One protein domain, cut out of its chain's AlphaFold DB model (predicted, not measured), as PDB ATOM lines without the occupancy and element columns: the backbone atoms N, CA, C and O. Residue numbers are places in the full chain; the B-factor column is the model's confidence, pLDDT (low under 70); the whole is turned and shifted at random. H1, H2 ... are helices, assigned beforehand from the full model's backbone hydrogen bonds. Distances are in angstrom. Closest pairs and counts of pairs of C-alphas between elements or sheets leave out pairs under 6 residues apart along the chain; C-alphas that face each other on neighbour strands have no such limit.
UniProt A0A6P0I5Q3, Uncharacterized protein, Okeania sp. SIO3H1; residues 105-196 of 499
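This is residues 105 to 196 of the 499 residues of an uncharacterized protein of Okeania sp. SIO3H1 (UniProt A0A6P0I5Q3). Three long helical rods run up and down in an elongated, splayed bundle: H1 is one rod, H2 and H3 follow each other end to end as the second, and H4 is the third. H3 packs on both H1 and H4, while H2 continues that rod beside the later part of H1. The 92 printed residues hold four named helices, H1 to H4 in chain order, and no named strand; the class is all helix. The whole is only just compact, close to loose, with a radius of gyration of the C-alphas of 14.8 A and spans of 46 by 23 by 19 A.

Start with H4, residues 166 to 189, the longest helix. Its residues 169 to 176 alone touch residues 152 to 159 of H3, residues 145 to 160; the closest C-alphas, of Ile 152 and Val 176, are 6.4 A apart. This helical hairpin runs opposite ways at a steep tilt of 39 degrees. H1, residues 107 to 129, touches H3 with residues 107 to 115 alone; look at Phe 111 and Ser 151, their closest C-alphas, 5.5 A apart. Their tilt of 35.3 degrees is only just steep. H2, residues 135 to 142, forms a helical hairpin with H1, closest at the C-alphas of Leu 122 and Leu 141, 7.4 A. H1 and H4 are close but not clearly touching. Each O i to N i+4 pair is within hydrogen-bond range in H2 and H3, against 17 of 19 in H1 and 18 of 20 in H4.

Find C-alpha 107 at (133.450, 161.091, 295.402); from there H1 runs 32.4 A. H2 spans 11.0 A and H3 22.3 A. H4 runs 33.3 A to C-alpha 189 at (137.739, 177.872, 273.838).

The farthest C-alphas, of Ser 131 and Gln 162, are 46.9 A apart. The printed part has no cut, and its three links are tight. Look for low confidence, pLDDT under 70, at residues 119 to 142 and 184 to 196, among others.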
ATOM      1  N   LYS A 105     133.878 159.760 301.482       63.66
ATOM      2  CA  LYS A 105     132.905 158.655 301.579       63.66
ATOM      3  C   LYS A 105     132.039 158.467 300.329       63.66
ATOM      4  O   LYS A 105     131.469 157.396 300.168       63.66
ATOM      5  N   ASP A 106     131.946 159.484 299.476       80.31
ATOM      6  CA  ASP A 106     131.312 159.405 298.164       80.31
ATOM      7  C   ASP A 106     131.896 160.478 297.214       80.31
ATOM      8  O   ASP A 106     131.498 161.646 297.285       80.31
ATOM      9  N   PRO A 107     132.858 160.131 296.337       81.12
ATOM     10  CA  PRO A 107     133.450 161.091 295.402       81.12
ATOM     11  C   PRO A 107     132.464 161.634 294.360       81.12
ATOM     12  O   PRO A 107     132.601 162.781 293.936       81.12
ATOM     13  N   ILE A 108     131.442 160.854 293.991       80.00
ATOM     14  CA  ILE A 108     130.408 161.254 293.029       80.00
ATOM     15  C   ILE A 108     129.531 162.356 293.645       80.00
ATOM     16  O   ILE A 108     129.332 163.407 293.035       80.00
ATOM     17  N   ASN A 109     129.061 162.170 294.881       81.44
ATOM     18  CA  ASN A 109     128.270 163.184 295.586       81.44
ATOM     19  C   ASN A 109     129.100 164.398 296.041       81.44
ATOM     20  O   ASN A 109     128.571 165.511 296.072       81.44
ATOM     21  N   THR A 110     130.397 164.234 296.324       81.06
ATOM     22  CA  THR A 110     131.315 165.371 296.520       81.06
ATOM     23  C   THR A 110     131.444 166.208 295.248       81.06
ATOM     24  O   THR A 110     131.273 167.427 295.311       81.06
ATOM     25  N   PHE A 111     131.658 165.578 294.086       78.38
ATOM     26  CA  PHE A 111     131.744 166.299 292.816       78.38
ATOM     27  C   PHE A 111     130.464 167.086 292.509       78.38
ATOM     28  O   PHE A 111     130.557 168.264 292.178       78.38
ATOM     29  N   LYS A 112     129.271 166.498 292.694       74.88
ATOM     30  CA  LYS A 112     127.990 167.208 292.492       74.88
ATOM     31  C   LYS A 112     127.868 168.470 293.338       74.88
ATOM     32  O   LYS A 112     127.460 169.503 292.821       74.88
ATOM     33  N   LYS A 113     128.228 168.406 294.625       77.19
ATOM     34  CA  LYS A 113     128.141 169.562 295.536       77.19
ATOM     35  C   LYS A 113     129.086 170.686 295.120       77.19
ATOM     36  O   LYS A 113     128.687 171.848 295.131       77.19
ATOM     37  N   LEU A 114     130.304 170.340 294.701       73.00
ATOM     38  CA  LEU A 114     131.245 171.302 294.128       73.00
ATOM     39  C   LEU A 114     130.719 171.880 292.806       73.00
ATOM     40  O   LEU A 114     130.824 173.082 292.589       73.00
ATOM     41  N   LEU A 115     130.135 171.045 291.943       70.44
ATOM     42  CA  LEU A 115     129.628 171.438 290.627       70.44
ATOM     43  C   LEU A 115     128.417 172.371 290.744       70.44
ATOM     44  O   LEU A 115     128.363 173.384 290.051       70.44
ATOM     45  N   LEU A 116     127.485 172.085 291.656       67.88
ATOM     46  CA  LEU A 116     126.345 172.950 291.960       67.88
ATOM     47  C   LEU A 116     126.805 174.292 292.547       67.88
ATOM     48  O   LEU A 116     126.491 175.337 291.986       67.88
ATOM     49  N   GLY A 117     127.644 174.269 293.589       66.69
ATOM     50  CA  GLY A 117     128.214 175.482 294.195       66.69
ATOM     51  C   GLY A 117     129.192 176.253 293.293       66.69
ATOM     52  O   GLY A 117     129.676 177.328 293.668       66.69
ATOM     53  N   TRP A 118     129.511 175.707 292.116       71.88
ATOM     54  CA  TRP A 118     130.181 176.391 291.014       71.88
ATOM     55  C   TRP A 118     129.154 176.955 290.012       71.88
ATOM     56  O   TRP A 118     129.279 178.113 289.615       71.88
ATOM     57  N   TYR A 119     128.093 176.211 289.671       65.12
ATOM     58  CA  TYR A 119     127.004 176.691 288.809       65.12
ATOM     59  C   TYR A 119     126.202 177.847 289.396       65.12
ATOM     60  O   TYR A 119     125.841 178.746 288.646       65.12
ATOM     61  N   GLU A 120     125.962 177.878 290.705       64.94
ATOM     62  CA  GLU A 120     125.335 179.026 291.378       64.94
ATOM     63  C   GLU A 120     126.139 180.312 291.127       64.94
ATOM     64  O   GLU A 120     125.583 181.350 290.773       64.94
ATOM     65  N   LYS A 121     127.473 180.211 291.200       66.06
ATOM     66  CA  LYS A 121     128.404 181.321 290.945       66.06
ATOM     67  C   LYS A 121     128.522 181.663 289.458       66.06
ATOM     68  O   LYS A 121     128.751 182.827 289.134       66.06
ATOM     69  N   LEU A 122     128.350 180.689 288.557       62.47
ATOM     70  CA  LEU A 122     128.224 180.963 287.123       62.47
ATOM     71  C   LEU A 122     126.892 181.654 286.805       62.47
ATOM     72  O   LEU A 122     126.894 182.586 286.016       62.47
ATOM     73  N   ASP A 123     125.773 181.270 287.416       56.59
ATOM     74  CA  ASP A 123     124.480 181.933 287.197       56.59
ATOM     75  C   ASP A 123     124.499 183.367 287.755       56.59
ATOM     76  O   ASP A 123     124.071 184.304 287.087       56.59
ATOM     77  N   GLU A 124     125.126 183.577 288.915       59.47
ATOM     78  CA  GLU A 124     125.469 184.906 289.435       59.47
ATOM     79  C   GLU A 124     126.375 185.736 288.507       59.47
ATOM     80  O   GLU A 124     126.371 186.965 288.602       59.47
ATOM     81  N   PHE A 125     127.202 185.098 287.678       58.28
ATOM     82  CA  PHE A 125     128.077 185.751 286.703       58.28
ATOM     83  C   PHE A 125     127.305 186.050 285.411       58.28
ATOM     84  O   PHE A 125     127.282 187.193 284.965       58.28
ATOM     85  N   GLU A 126     126.599 185.066 284.851       50.94
ATOM     86  CA  GLU A 126     125.781 185.198 283.644       50.94
ATOM     87  C   GLU A 126     124.660 186.233 283.828       50.94
ATOM     88  O   GLU A 126     124.483 187.085 282.959       50.94
ATOM     89  N   GLN A 127     123.978 186.273 284.980       49.88
ATOM     90  CA  GLN A 127     122.990 187.323 285.281       49.88
ATOM     91  C   GLN A 127     123.603 188.738 285.258       49.88
ATOM     92  O   GLN A 127     122.914 189.696 284.914       49.88
ATOM     93  N   LYS A 128     124.903 188.877 285.557       45.09
ATOM     94  CA  LYS A 128     125.650 190.142 285.448       45.09
ATOM     95  C   LYS A 128     126.169 190.401 284.021       45.09
ATOM     96  O   LYS A 128     126.516 191.540 283.720       45.09
ATOM     97  N   THR A 129     126.191 189.417 283.109       40.31
ATOM     98  CA  THR A 129     126.598 189.630 281.693       40.31
ATOM     99  C   THR A 129     125.583 190.422 280.874       40.31
ATOM    100  O   THR A 129     125.974 191.070 279.909       40.31
ATOM    101  N   ALA A 130     124.332 190.522 281.338       35.25
ATOM    102  CA  ALA A 130     123.378 191.535 280.872       35.25
ATOM    103  C   ALA A 130     123.822 192.988 281.189       35.25
ATOM    104  O   ALA A 130     123.174 193.944 280.767       35.25
ATOM    105  N   SER A 131     124.915 193.161 281.943       35.84
ATOM    106  CA  SER A 131     125.476 194.438 282.383       35.84
ATOM    107  C   SER A 131     127.014 194.385 282.513       35.84
ATOM    108  O   SER A 131     127.548 194.698 283.573       35.84
ATOM    109  N   ASN A 132     127.719 193.996 281.439       43.97
ATOM    110  CA  ASN A 132     129.187 194.074 281.272       43.97
ATOM    111  C   ASN A 132     130.035 193.503 282.435       43.97
ATOM    112  O   ASN A 132     130.500 194.240 283.305       43.97
ATOM    113  N   VAL A 133     130.327 192.197 282.408       45.28
ATOM    114  CA  VAL A 133     131.212 191.565 283.409       45.28
ATOM    115  C   VAL A 133     132.689 191.758 283.074       45.28
ATOM    116  O   VAL A 133     133.102 191.676 281.918       45.28
ATOM    117  N   ASP A 134     133.498 191.986 284.108       54.97
ATOM    118  CA  ASP A 134     134.936 192.184 283.982       54.97
ATOM    119  C   ASP A 134     135.748 190.874 283.937       54.97
ATOM    120  O   ASP A 134     135.341 189.800 284.394       54.97
ATOM    121  N   LYS A 135     136.977 190.987 283.425       61.22
ATOM    122  CA  LYS A 135     137.949 189.883 283.378       61.22
ATOM    123  C   LYS A 135     138.279 189.330 284.774       61.22
ATOM    124  O   LYS A 135     138.549 188.141 284.916       61.22
ATOM    125  N   THR A 136     138.232 190.166 285.813       62.78
ATOM    126  CA  THR A 136     138.522 189.780 287.205       62.78
ATOM    127  C   THR A 136     137.546 188.727 287.725       62.78
ATOM    128  O   THR A 136     137.943 187.793 288.421       62.78
ATOM    129  N   SER A 137     136.264 188.857 287.381       62.78
ATOM    130  CA  SER A 137     135.211 187.925 287.789       62.78
ATOM    131  C   SER A 137     135.344 186.563 287.097       62.78
ATOM    132  O   SER A 137     135.041 185.533 287.696       62.78
ATOM    133  N   TRP A 138     135.879 186.542 285.874       66.44
ATOM    134  CA  TRP A 138     136.137 185.317 285.114       66.44
ATOM    135  C   TRP A 138     137.296 184.494 285.692       66.44
ATOM    136  O   TRP A 138     137.167 183.286 285.899       66.44
ATOM    137  N   GLU A 139     138.409 185.143 286.048       69.44
ATOM    138  CA  GLU A 139     139.535 184.447 286.693       69.44
ATOM    139  C   GLU A 139     139.163 183.913 288.093       69.44
ATOM    140  O   GLU A 139     139.643 182.852 288.496       69.44
ATOM    141  N   LYS A 140     138.224 184.553 288.811       69.81
ATOM    142  CA  LYS A 140     137.663 184.001 290.062       69.81
ATOM    143  C   LYS A 140     136.911 182.679 289.847       69.81
ATOM    144  O   LYS A 140     137.055 181.783 290.674       69.81
ATOM    145  N   LEU A 141     136.156 182.525 288.754       66.75
ATOM    146  CA  LEU A 141     135.473 181.261 288.428       66.75
ATOM    147  C   LEU A 141     136.458 180.146 288.047       66.75
ATOM    148  O   LEU A 141     136.273 178.998 288.460       66.75
ATOM    149  N   LYS A 142     137.534 180.476 287.320       69.81
ATOM    150  CA  LYS A 142     138.634 179.536 287.029       69.81
ATOM    151  C   LYS A 142     139.335 179.051 288.297       69.81
ATOM    152  O   LYS A 142     139.611 177.860 288.409       69.81
ATOM    153  N   ASN A 143     139.565 179.929 289.275       73.50
ATOM    154  CA  ASN A 143     140.219 179.571 290.540       73.50
ATOM    155  C   ASN A 143     139.419 178.575 291.404       73.50
ATOM    156  O   ASN A 143     139.982 178.001 292.329       73.50
ATOM    157  N   LEU A 144     138.141 178.327 291.090       69.56
ATOM    158  CA  LEU A 144     137.311 177.289 291.720       69.56
ATOM    159  C   LEU A 144     137.358 175.931 290.986       69.56
ATOM    160  O   LEU A 144     136.787 174.952 291.461       69.56
ATOM    161  N   SER A 145     138.016 175.846 289.824       71.25
ATOM    162  CA  SER A 145     138.144 174.600 289.052       71.25
ATOM    163  C   SER A 145     139.067 173.510 289.640       71.25
ATOM    164  O   SER A 145     138.787 172.342 289.359       71.25
ATOM    165  N   PRO A 146     140.113 173.783 290.458       80.88
ATOM    166  CA  PRO A 146     141.018 172.729 290.931       80.88
ATOM    167  C   PRO A 146     140.335 171.616 291.738       80.88
ATOM    168  O   PRO A 146     140.645 170.442 291.537       80.88
ATOM    169  N   ASP A 147     139.370 171.953 292.597       77.94
ATOM    170  CA  ASP A 147     138.649 170.970 293.422       77.94
ATOM    171  C   ASP A 147     137.698 170.099 292.586       77.94
ATOM    172  O   ASP A 147     137.544 168.899 292.842       77.94
ATOM    173  N   LEU A 148     137.119 170.681 291.530       76.94
ATOM    174  CA  LEU A 148     136.324 169.972 290.526       76.94
ATOM    175  C   LEU A 148     137.198 169.003 289.725       76.94
ATOM    176  O   LEU A 148     136.849 167.830 289.595       76.94
ATOM    177  N   GLU A 149     138.366 169.449 289.253       82.44
ATOM    178  CA  GLU A 149     139.310 168.566 288.564       82.44
ATOM    179  C   GLU A 149     139.828 167.435 289.460       82.44
ATOM    180  O   GLU A 149     139.951 166.303 288.999       82.44
ATOM    181  N   ASN A 150     140.136 167.716 290.729       85.69
ATOM    182  CA  ASN A 150     140.604 166.704 291.677       85.69
ATOM    183  C   ASN A 150     139.523 165.650 291.946       85.69
ATOM    184  O   ASN A 150     139.814 164.453 291.928       85.69
ATOM    185  N   SER A 151     138.270 166.080 292.106       83.12
ATOM    186  CA  SER A 151     137.128 165.175 292.273       83.12
ATOM    187  C   SER A 151     136.879 164.325 291.020       83.12
ATOM    188  O   SER A 151     136.641 163.124 291.125       83.12
ATOM    189  N   ILE A 152     137.013 164.908 289.824       86.75
ATOM    190  CA  ILE A 152     136.902 164.177 288.550       86.75
ATOM    191  C   ILE A 152     138.043 163.173 288.366       86.75
ATOM    192  O   ILE A 152     137.780 162.037 287.977       86.75
ATOM    193  N   ARG A 153     139.291 163.537 288.698       88.56
ATOM    194  CA  ARG A 153     140.443 162.616 288.659       88.56
ATOM    195  C   ARG A 153     140.214 161.375 289.534       88.56
ATOM    196  O   ARG A 153     140.584 160.274 289.129       88.56
ATOM    197  N   GLU A 154     139.557 161.529 290.684       88.19
ATOM    198  CA  GLU A 154     139.183 160.405 291.554       88.19
ATOM    199  C   GLU A 154     138.032 159.561 290.975       88.19
ATOM    200  O   GLU A 154     138.112 158.331 290.973       88.19
ATOM    201  N   ILE A 155     136.996 160.185 290.402       87.56
ATOM    202  CA  ILE A 155     135.902 159.462 289.727       87.56
ATOM    203  C   ILE A 155     136.433 158.654 288.529       87.56
ATOM    204  O   ILE A 155     136.089 157.481 288.371       87.56
ATOM    205  N   GLU A 156     137.334 159.224 287.724       90.31
ATOM    206  CA  GLU A 156     138.013 158.494 286.649       90.31
ATOM    207  C   GLU A 156     138.832 157.302 287.162       90.31
ATOM    208  O   GLU A 156     138.874 156.258 286.507       90.31
ATOM    209  N   ARG A 157     139.501 157.436 288.316       91.25
ATOM    210  CA  ARG A 157     140.268 156.348 288.942       91.25
ATOM    211  C   ARG A 157     139.350 155.206 289.391       91.25
ATOM    212  O   ARG A 157     139.692 154.033 289.220       91.25
ATOM    213  N   LEU A 158     138.179 155.531 289.935       88.38
ATOM    214  CA  LEU A 158     137.179 154.548 290.362       88.38
ATOM    215  C   LEU A 158     136.522 153.830 289.176       88.38
ATOM    216  O   LEU A 158     136.412 152.606 289.215       88.38
ATOM    217  N   LEU A 159     136.206 154.549 288.092       88.62
ATOM    218  CA  LEU A 159     135.767 153.955 286.820       88.62
ATOM    219  C   LEU A 159     136.819 152.986 286.252       88.62
ATOM    220  O   LEU A 159     136.503 151.835 285.959       88.62
ATOM    221  N   LYS A 160     138.090 153.410 286.167       90.62
ATOM    222  CA  LYS A 160     139.206 152.578 285.670       90.62
ATOM    223  C   LYS A 160     139.463 151.329 286.526       90.62
ATOM    224  O   LYS A 160     139.964 150.341 286.004       90.62
ATOM    225  N   SER A 161     139.130 151.367 287.817       88.25
ATOM    226  CA  SER A 161     139.285 150.234 288.744       88.25
ATOM    227  C   SER A 161     138.003 149.425 288.977       88.25
ATOM    228  O   SER A 161     138.021 148.524 289.808       88.25
ATOM    229  N   GLN A 162     136.909 149.735 288.268       84.88
ATOM    230  CA  GLN A 162     135.601 149.064 288.364       84.88
ATOM    231  C   GLN A 162     135.015 148.983 289.793       84.88
ATOM    232  O   GLN A 162     134.123 148.187 290.067       84.88
ATOM    233  N   ASN A 163     135.456 149.856 290.707       86.12
ATOM    234  CA  ASN A 163     135.030 149.885 292.116       86.12
ATOM    235  C   ASN A 163     133.722 150.678 292.328       86.12
ATOM    236  O   ASN A 163     133.570 151.401 293.311       86.12
ATOM    237  N   LEU A 164     132.795 150.585 291.375       86.69
ATOM    238  CA  LEU A 164     131.509 151.284 291.352       86.69
ATOM    239  C   LEU A 164     130.424 150.303 290.897       86.69
ATOM    240  O   LEU A 164     130.642 149.550 289.950       86.69
ATOM    241  N   SER A 165     129.244 150.344 291.516       88.81
ATOM    242  CA  SER A 165     128.075 149.605 291.011       88.81
ATOM    243  C   SER A 165     127.642 150.115 289.630       88.81
ATOM    244  O   SER A 165     127.879 151.275 289.300       88.81
ATOM    245  N   ASP A 166     126.956 149.292 288.835       87.50
ATOM    246  CA  ASP A 166     126.532 149.625 287.463       87.50
ATOM    247  C   ASP A 166     125.786 150.967 287.356       87.50
ATOM    248  O   ASP A 166     125.942 151.697 286.377       87.50
ATOM    249  N   ASN A 167     124.992 151.319 288.375       88.31
ATOM    250  CA  ASN A 167     124.329 152.620 288.464       88.31
ATOM    251  C   ASN A 167     125.352 153.755 288.645       88.31
ATOM    252  O   ASN A 167     125.437 154.672 287.826       88.31
ATOM    253  N   GLN A 168     126.217 153.638 289.658       88.62
ATOM    254  CA  GLN A 168     127.304 154.589 289.890       88.62
ATOM    255  C   GLN A 168     128.240 154.715 288.677       88.62
ATOM    256  O   GLN A 168     128.739 155.808 288.436       88.62
ATOM    257  N   GLN A 169     128.450 153.657 287.884       90.12
ATOM    258  CA  GLN A 169     129.212 153.720 286.631       90.12
ATOM    259  C   GLN A 169     128.504 154.560 285.555       90.12
ATOM    260  O   GLN A 169     129.154 155.406 284.934       90.12
ATOM    261  N   ARG A 170     127.185 154.393 285.348       91.81
ATOM    262  CA  ARG A 170     126.398 155.232 284.416       91.81
ATOM    263  C   ARG A 170     126.423 156.705 284.830       91.81
ATOM    264  O   ARG A 170     126.747 157.567 284.012       91.81
ATOM    265  N   ILE A 171     126.149 156.969 286.108       89.31
ATOM    266  CA  ILE A 171     126.182 158.300 286.728       89.31
ATOM    267  C   ILE A 171     127.569 158.945 286.577       89.31
ATOM    268  O   ILE A 171     127.693 160.047 286.039       89.31
ATOM    269  N   ALA A 172     128.629 158.254 287.007       89.44
ATOM    270  CA  ALA A 172     130.001 158.748 286.927       89.44
ATOM    271  C   ALA A 172     130.422 159.033 285.481       89.44
ATOM    272  O   ALA A 172     131.039 160.064 285.215       89.44
ATOM    273  N   THR A 173     130.049 158.161 284.539       90.31
ATOM    274  CA  THR A 173     130.336 158.363 283.114       90.31
ATOM    275  C   THR A 173     129.668 159.635 282.598       90.31
ATOM    276  O   THR A 173     130.348 160.445 281.972       90.31
ATOM    277  N   PHE A 174     128.387 159.872 282.910       87.50
ATOM    278  CA  PHE A 174     127.718 161.127 282.545       87.50
ATOM    279  C   PHE A 174     128.476 162.347 283.084       87.50
ATOM    280  O   PHE A 174     128.874 163.211 282.302       87.50
ATOM    281  N   TYR A 175     128.735 162.403 284.394       82.25
ATOM    282  CA  TYR A 175     129.357 163.571 285.023       82.25
ATOM    283  C   TYR A 175     130.796 163.832 284.544       82.25
ATOM    284  O   TYR A 175     131.171 164.994 284.376       82.25
ATOM    285  N   VAL A 176     131.584 162.790 284.247       86.12
ATOM    286  CA  VAL A 176     132.931 162.938 283.662       86.12
ATOM    287  C   VAL A 176     132.866 163.506 282.242       86.12
ATOM    288  O   VAL A 176     133.591 164.453 281.931       86.12
ATOM    289  N   LYS A 177     131.979 162.989 281.381       84.69
ATOM    290  CA  LYS A 177     131.811 163.514 280.013       84.69
ATOM    291  C   LYS A 177     131.257 164.940 280.016       84.69
ATOM    292  O   LYS A 177     131.729 165.766 279.239       84.69
ATOM    293  N   TYR A 178     130.319 165.227 280.918       78.62
ATOM    294  CA  TYR A 178     129.735 166.550 281.127       78.62
ATOM    295  C   TYR A 178     130.792 167.574 281.562       78.62
ATOM    296  O   TYR A 178     130.917 168.622 280.933       78.62
ATOM    297  N   TRP A 179     131.620 167.256 282.567       77.50
ATOM    298  CA  TRP A 179     132.718 168.136 282.988       77.50
ATOM    299  C   TRP A 179     133.752 168.364 281.883       77.50
ATOM    300  O   TRP A 179     134.188 169.496 281.685       77.50
ATOM    301  N   LEU A 180     134.136 167.316 281.148       78.25
ATOM    302  CA  LEU A 180     135.117 167.435 280.069       78.25
ATOM    303  C   LEU A 180     134.598 168.324 278.929       78.25
ATOM    304  O   LEU A 180     135.303 169.232 278.488       78.25
ATOM    305  N   ASP A 181     133.351 168.119 278.492       73.75
ATOM    306  CA  ASP A 181     132.734 168.949 277.453       73.75
ATOM    307  C   ASP A 181     132.543 170.403 277.918       73.75
ATOM    308  O   ASP A 181     132.794 171.351 277.168       73.75
ATOM    309  N   PHE A 182     132.162 170.587 279.185       71.06
ATOM    310  CA  PHE A 182     132.057 171.895 279.819       71.06
ATOM    311  C   PHE A 182     133.409 172.625 279.852       71.06
ATOM    312  O   PHE A 182     133.514 173.751 279.359       71.06
ATOM    313  N   LYS A 183     134.465 171.970 280.357       72.62
ATOM    314  CA  LYS A 183     135.826 172.518 280.444       72.62
ATOM    315  C   LYS A 183     136.348 172.961 279.078       72.62
ATOM    316  O   LYS A 183     136.831 174.090 278.958       72.62
ATOM    317  N   THR A 184     136.212 172.130 278.044       68.19
ATOM    318  CA  THR A 184     136.714 172.469 276.705       68.19
ATOM    319  C   THR A 184     135.974 173.648 276.067       68.19
ATOM    320  O   THR A 184     136.575 174.424 275.324       68.19
ATOM    321  N   ARG A 185     134.689 173.859 276.371       65.00
ATOM    322  CA  ARG A 185     133.946 175.045 275.901       65.00
ATOM    323  C   ARG A 185     134.334 176.293 276.681       65.00
ATOM    324  O   ARG A 185     134.739 177.297 276.098       65.00
ATOM    325  N   VAL A 186     134.213 176.210 278.000       61.38
ATOM    326  CA  VAL A 186     134.266 177.360 278.900       61.38
ATOM    327  C   VAL A 186     135.709 177.791 279.144       61.38
ATOM    328  O   VAL A 186     136.039 178.942 278.888       61.38
ATOM    329  N   PHE A 187     136.607 176.893 279.545       61.25
ATOM    330  CA  PHE A 187     137.976 177.282 279.908       61.25
ATOM    331  C   PHE A 187     138.968 177.270 278.737       61.25
ATOM    332  O   PHE A 187     139.902 178.069 278.740       61.25
ATOM    333  N   GLU A 188     138.788 176.387 277.748       63.09
ATOM    334  CA  GLU A 188     139.783 176.189 276.674       63.09
ATOM    335  C   GLU A 188     139.459 176.965 275.385       63.09
ATOM    336  O   GLU A 188     140.377 177.421 274.702       63.09
ATOM    337  N   ARG A 189     138.170 177.144 275.049       56.03
ATOM    338  CA  ARG A 189     137.739 177.872 273.838       56.03
ATOM    339  C   ARG A 189     137.343 179.320 274.105       56.03
ATOM    340  O   ARG A 189     137.780 180.194 273.355       56.03
ATOM    341  N   SER A 190     136.559 179.607 275.148       53.19
ATOM    342  CA  SER A 190     136.146 180.992 275.398       53.19
ATOM    343  C   SER A 190     137.291 181.852 275.947       53.19
ATOM    344  O   SER A 190     137.739 181.710 277.085       53.19
ATOM    345  N   LYS A 191     137.779 182.784 275.117       51.09
ATOM    346  CA  LYS A 191     138.726 183.820 275.560       51.09
ATOM    347  C   LYS A 191     138.028 185.006 276.229       51.09
ATOM    348  O   LYS A 191     138.631 185.578 277.128       51.09
ATOM    349  N   ASN A 192     136.799 185.344 275.815       47.81
ATOM    350  CA  ASN A 192     135.965 186.406 276.409       47.81
ATOM    351  C   ASN A 192     134.428 186.162 276.327       47.81
ATOM    352  O   ASN A 192     133.678 187.009 276.801       47.81
ATOM    353  N   SER A 193     133.930 185.073 275.718       45.12
ATOM    354  CA  SER A 193     132.496 184.900 275.375       45.12
ATOM    355  C   SER A 193     131.999 183.450 275.487       45.12
ATOM    356  O   SER A 193     132.567 182.543 274.880       45.12
ATOM    357  N   ILE A 194     130.901 183.214 276.218       48.34
ATOM    358  CA  ILE A 194     130.263 181.887 276.316       48.34
ATOM    359  C   ILE A 194     129.418 181.638 275.055       48.34
ATOM    360  O   ILE A 194     128.233 181.956 275.006       48.34
ATOM    361  N   GLU A 195     130.039 181.092 274.010       41.88
ATOM    362  CA  GLU A 195     129.354 180.762 272.755       41.88
ATOM    363  C   GLU A 195     128.502 179.484 272.856       41.88
ATOM    364  O   GLU A 195     128.909 178.459 273.413       41.88
ATOM    365  N   CYS A 196     127.314 179.528 272.250       43.72
ATOM    366  CA  CYS A 196     126.336 178.441 272.260       43.72
ATOM    367  C   CYS A 196     126.662 177.368 271.207       43.72
ATOM    368  O   CYS A 196     126.090 177.324 270.120       43.72
TER     369      CYS A 196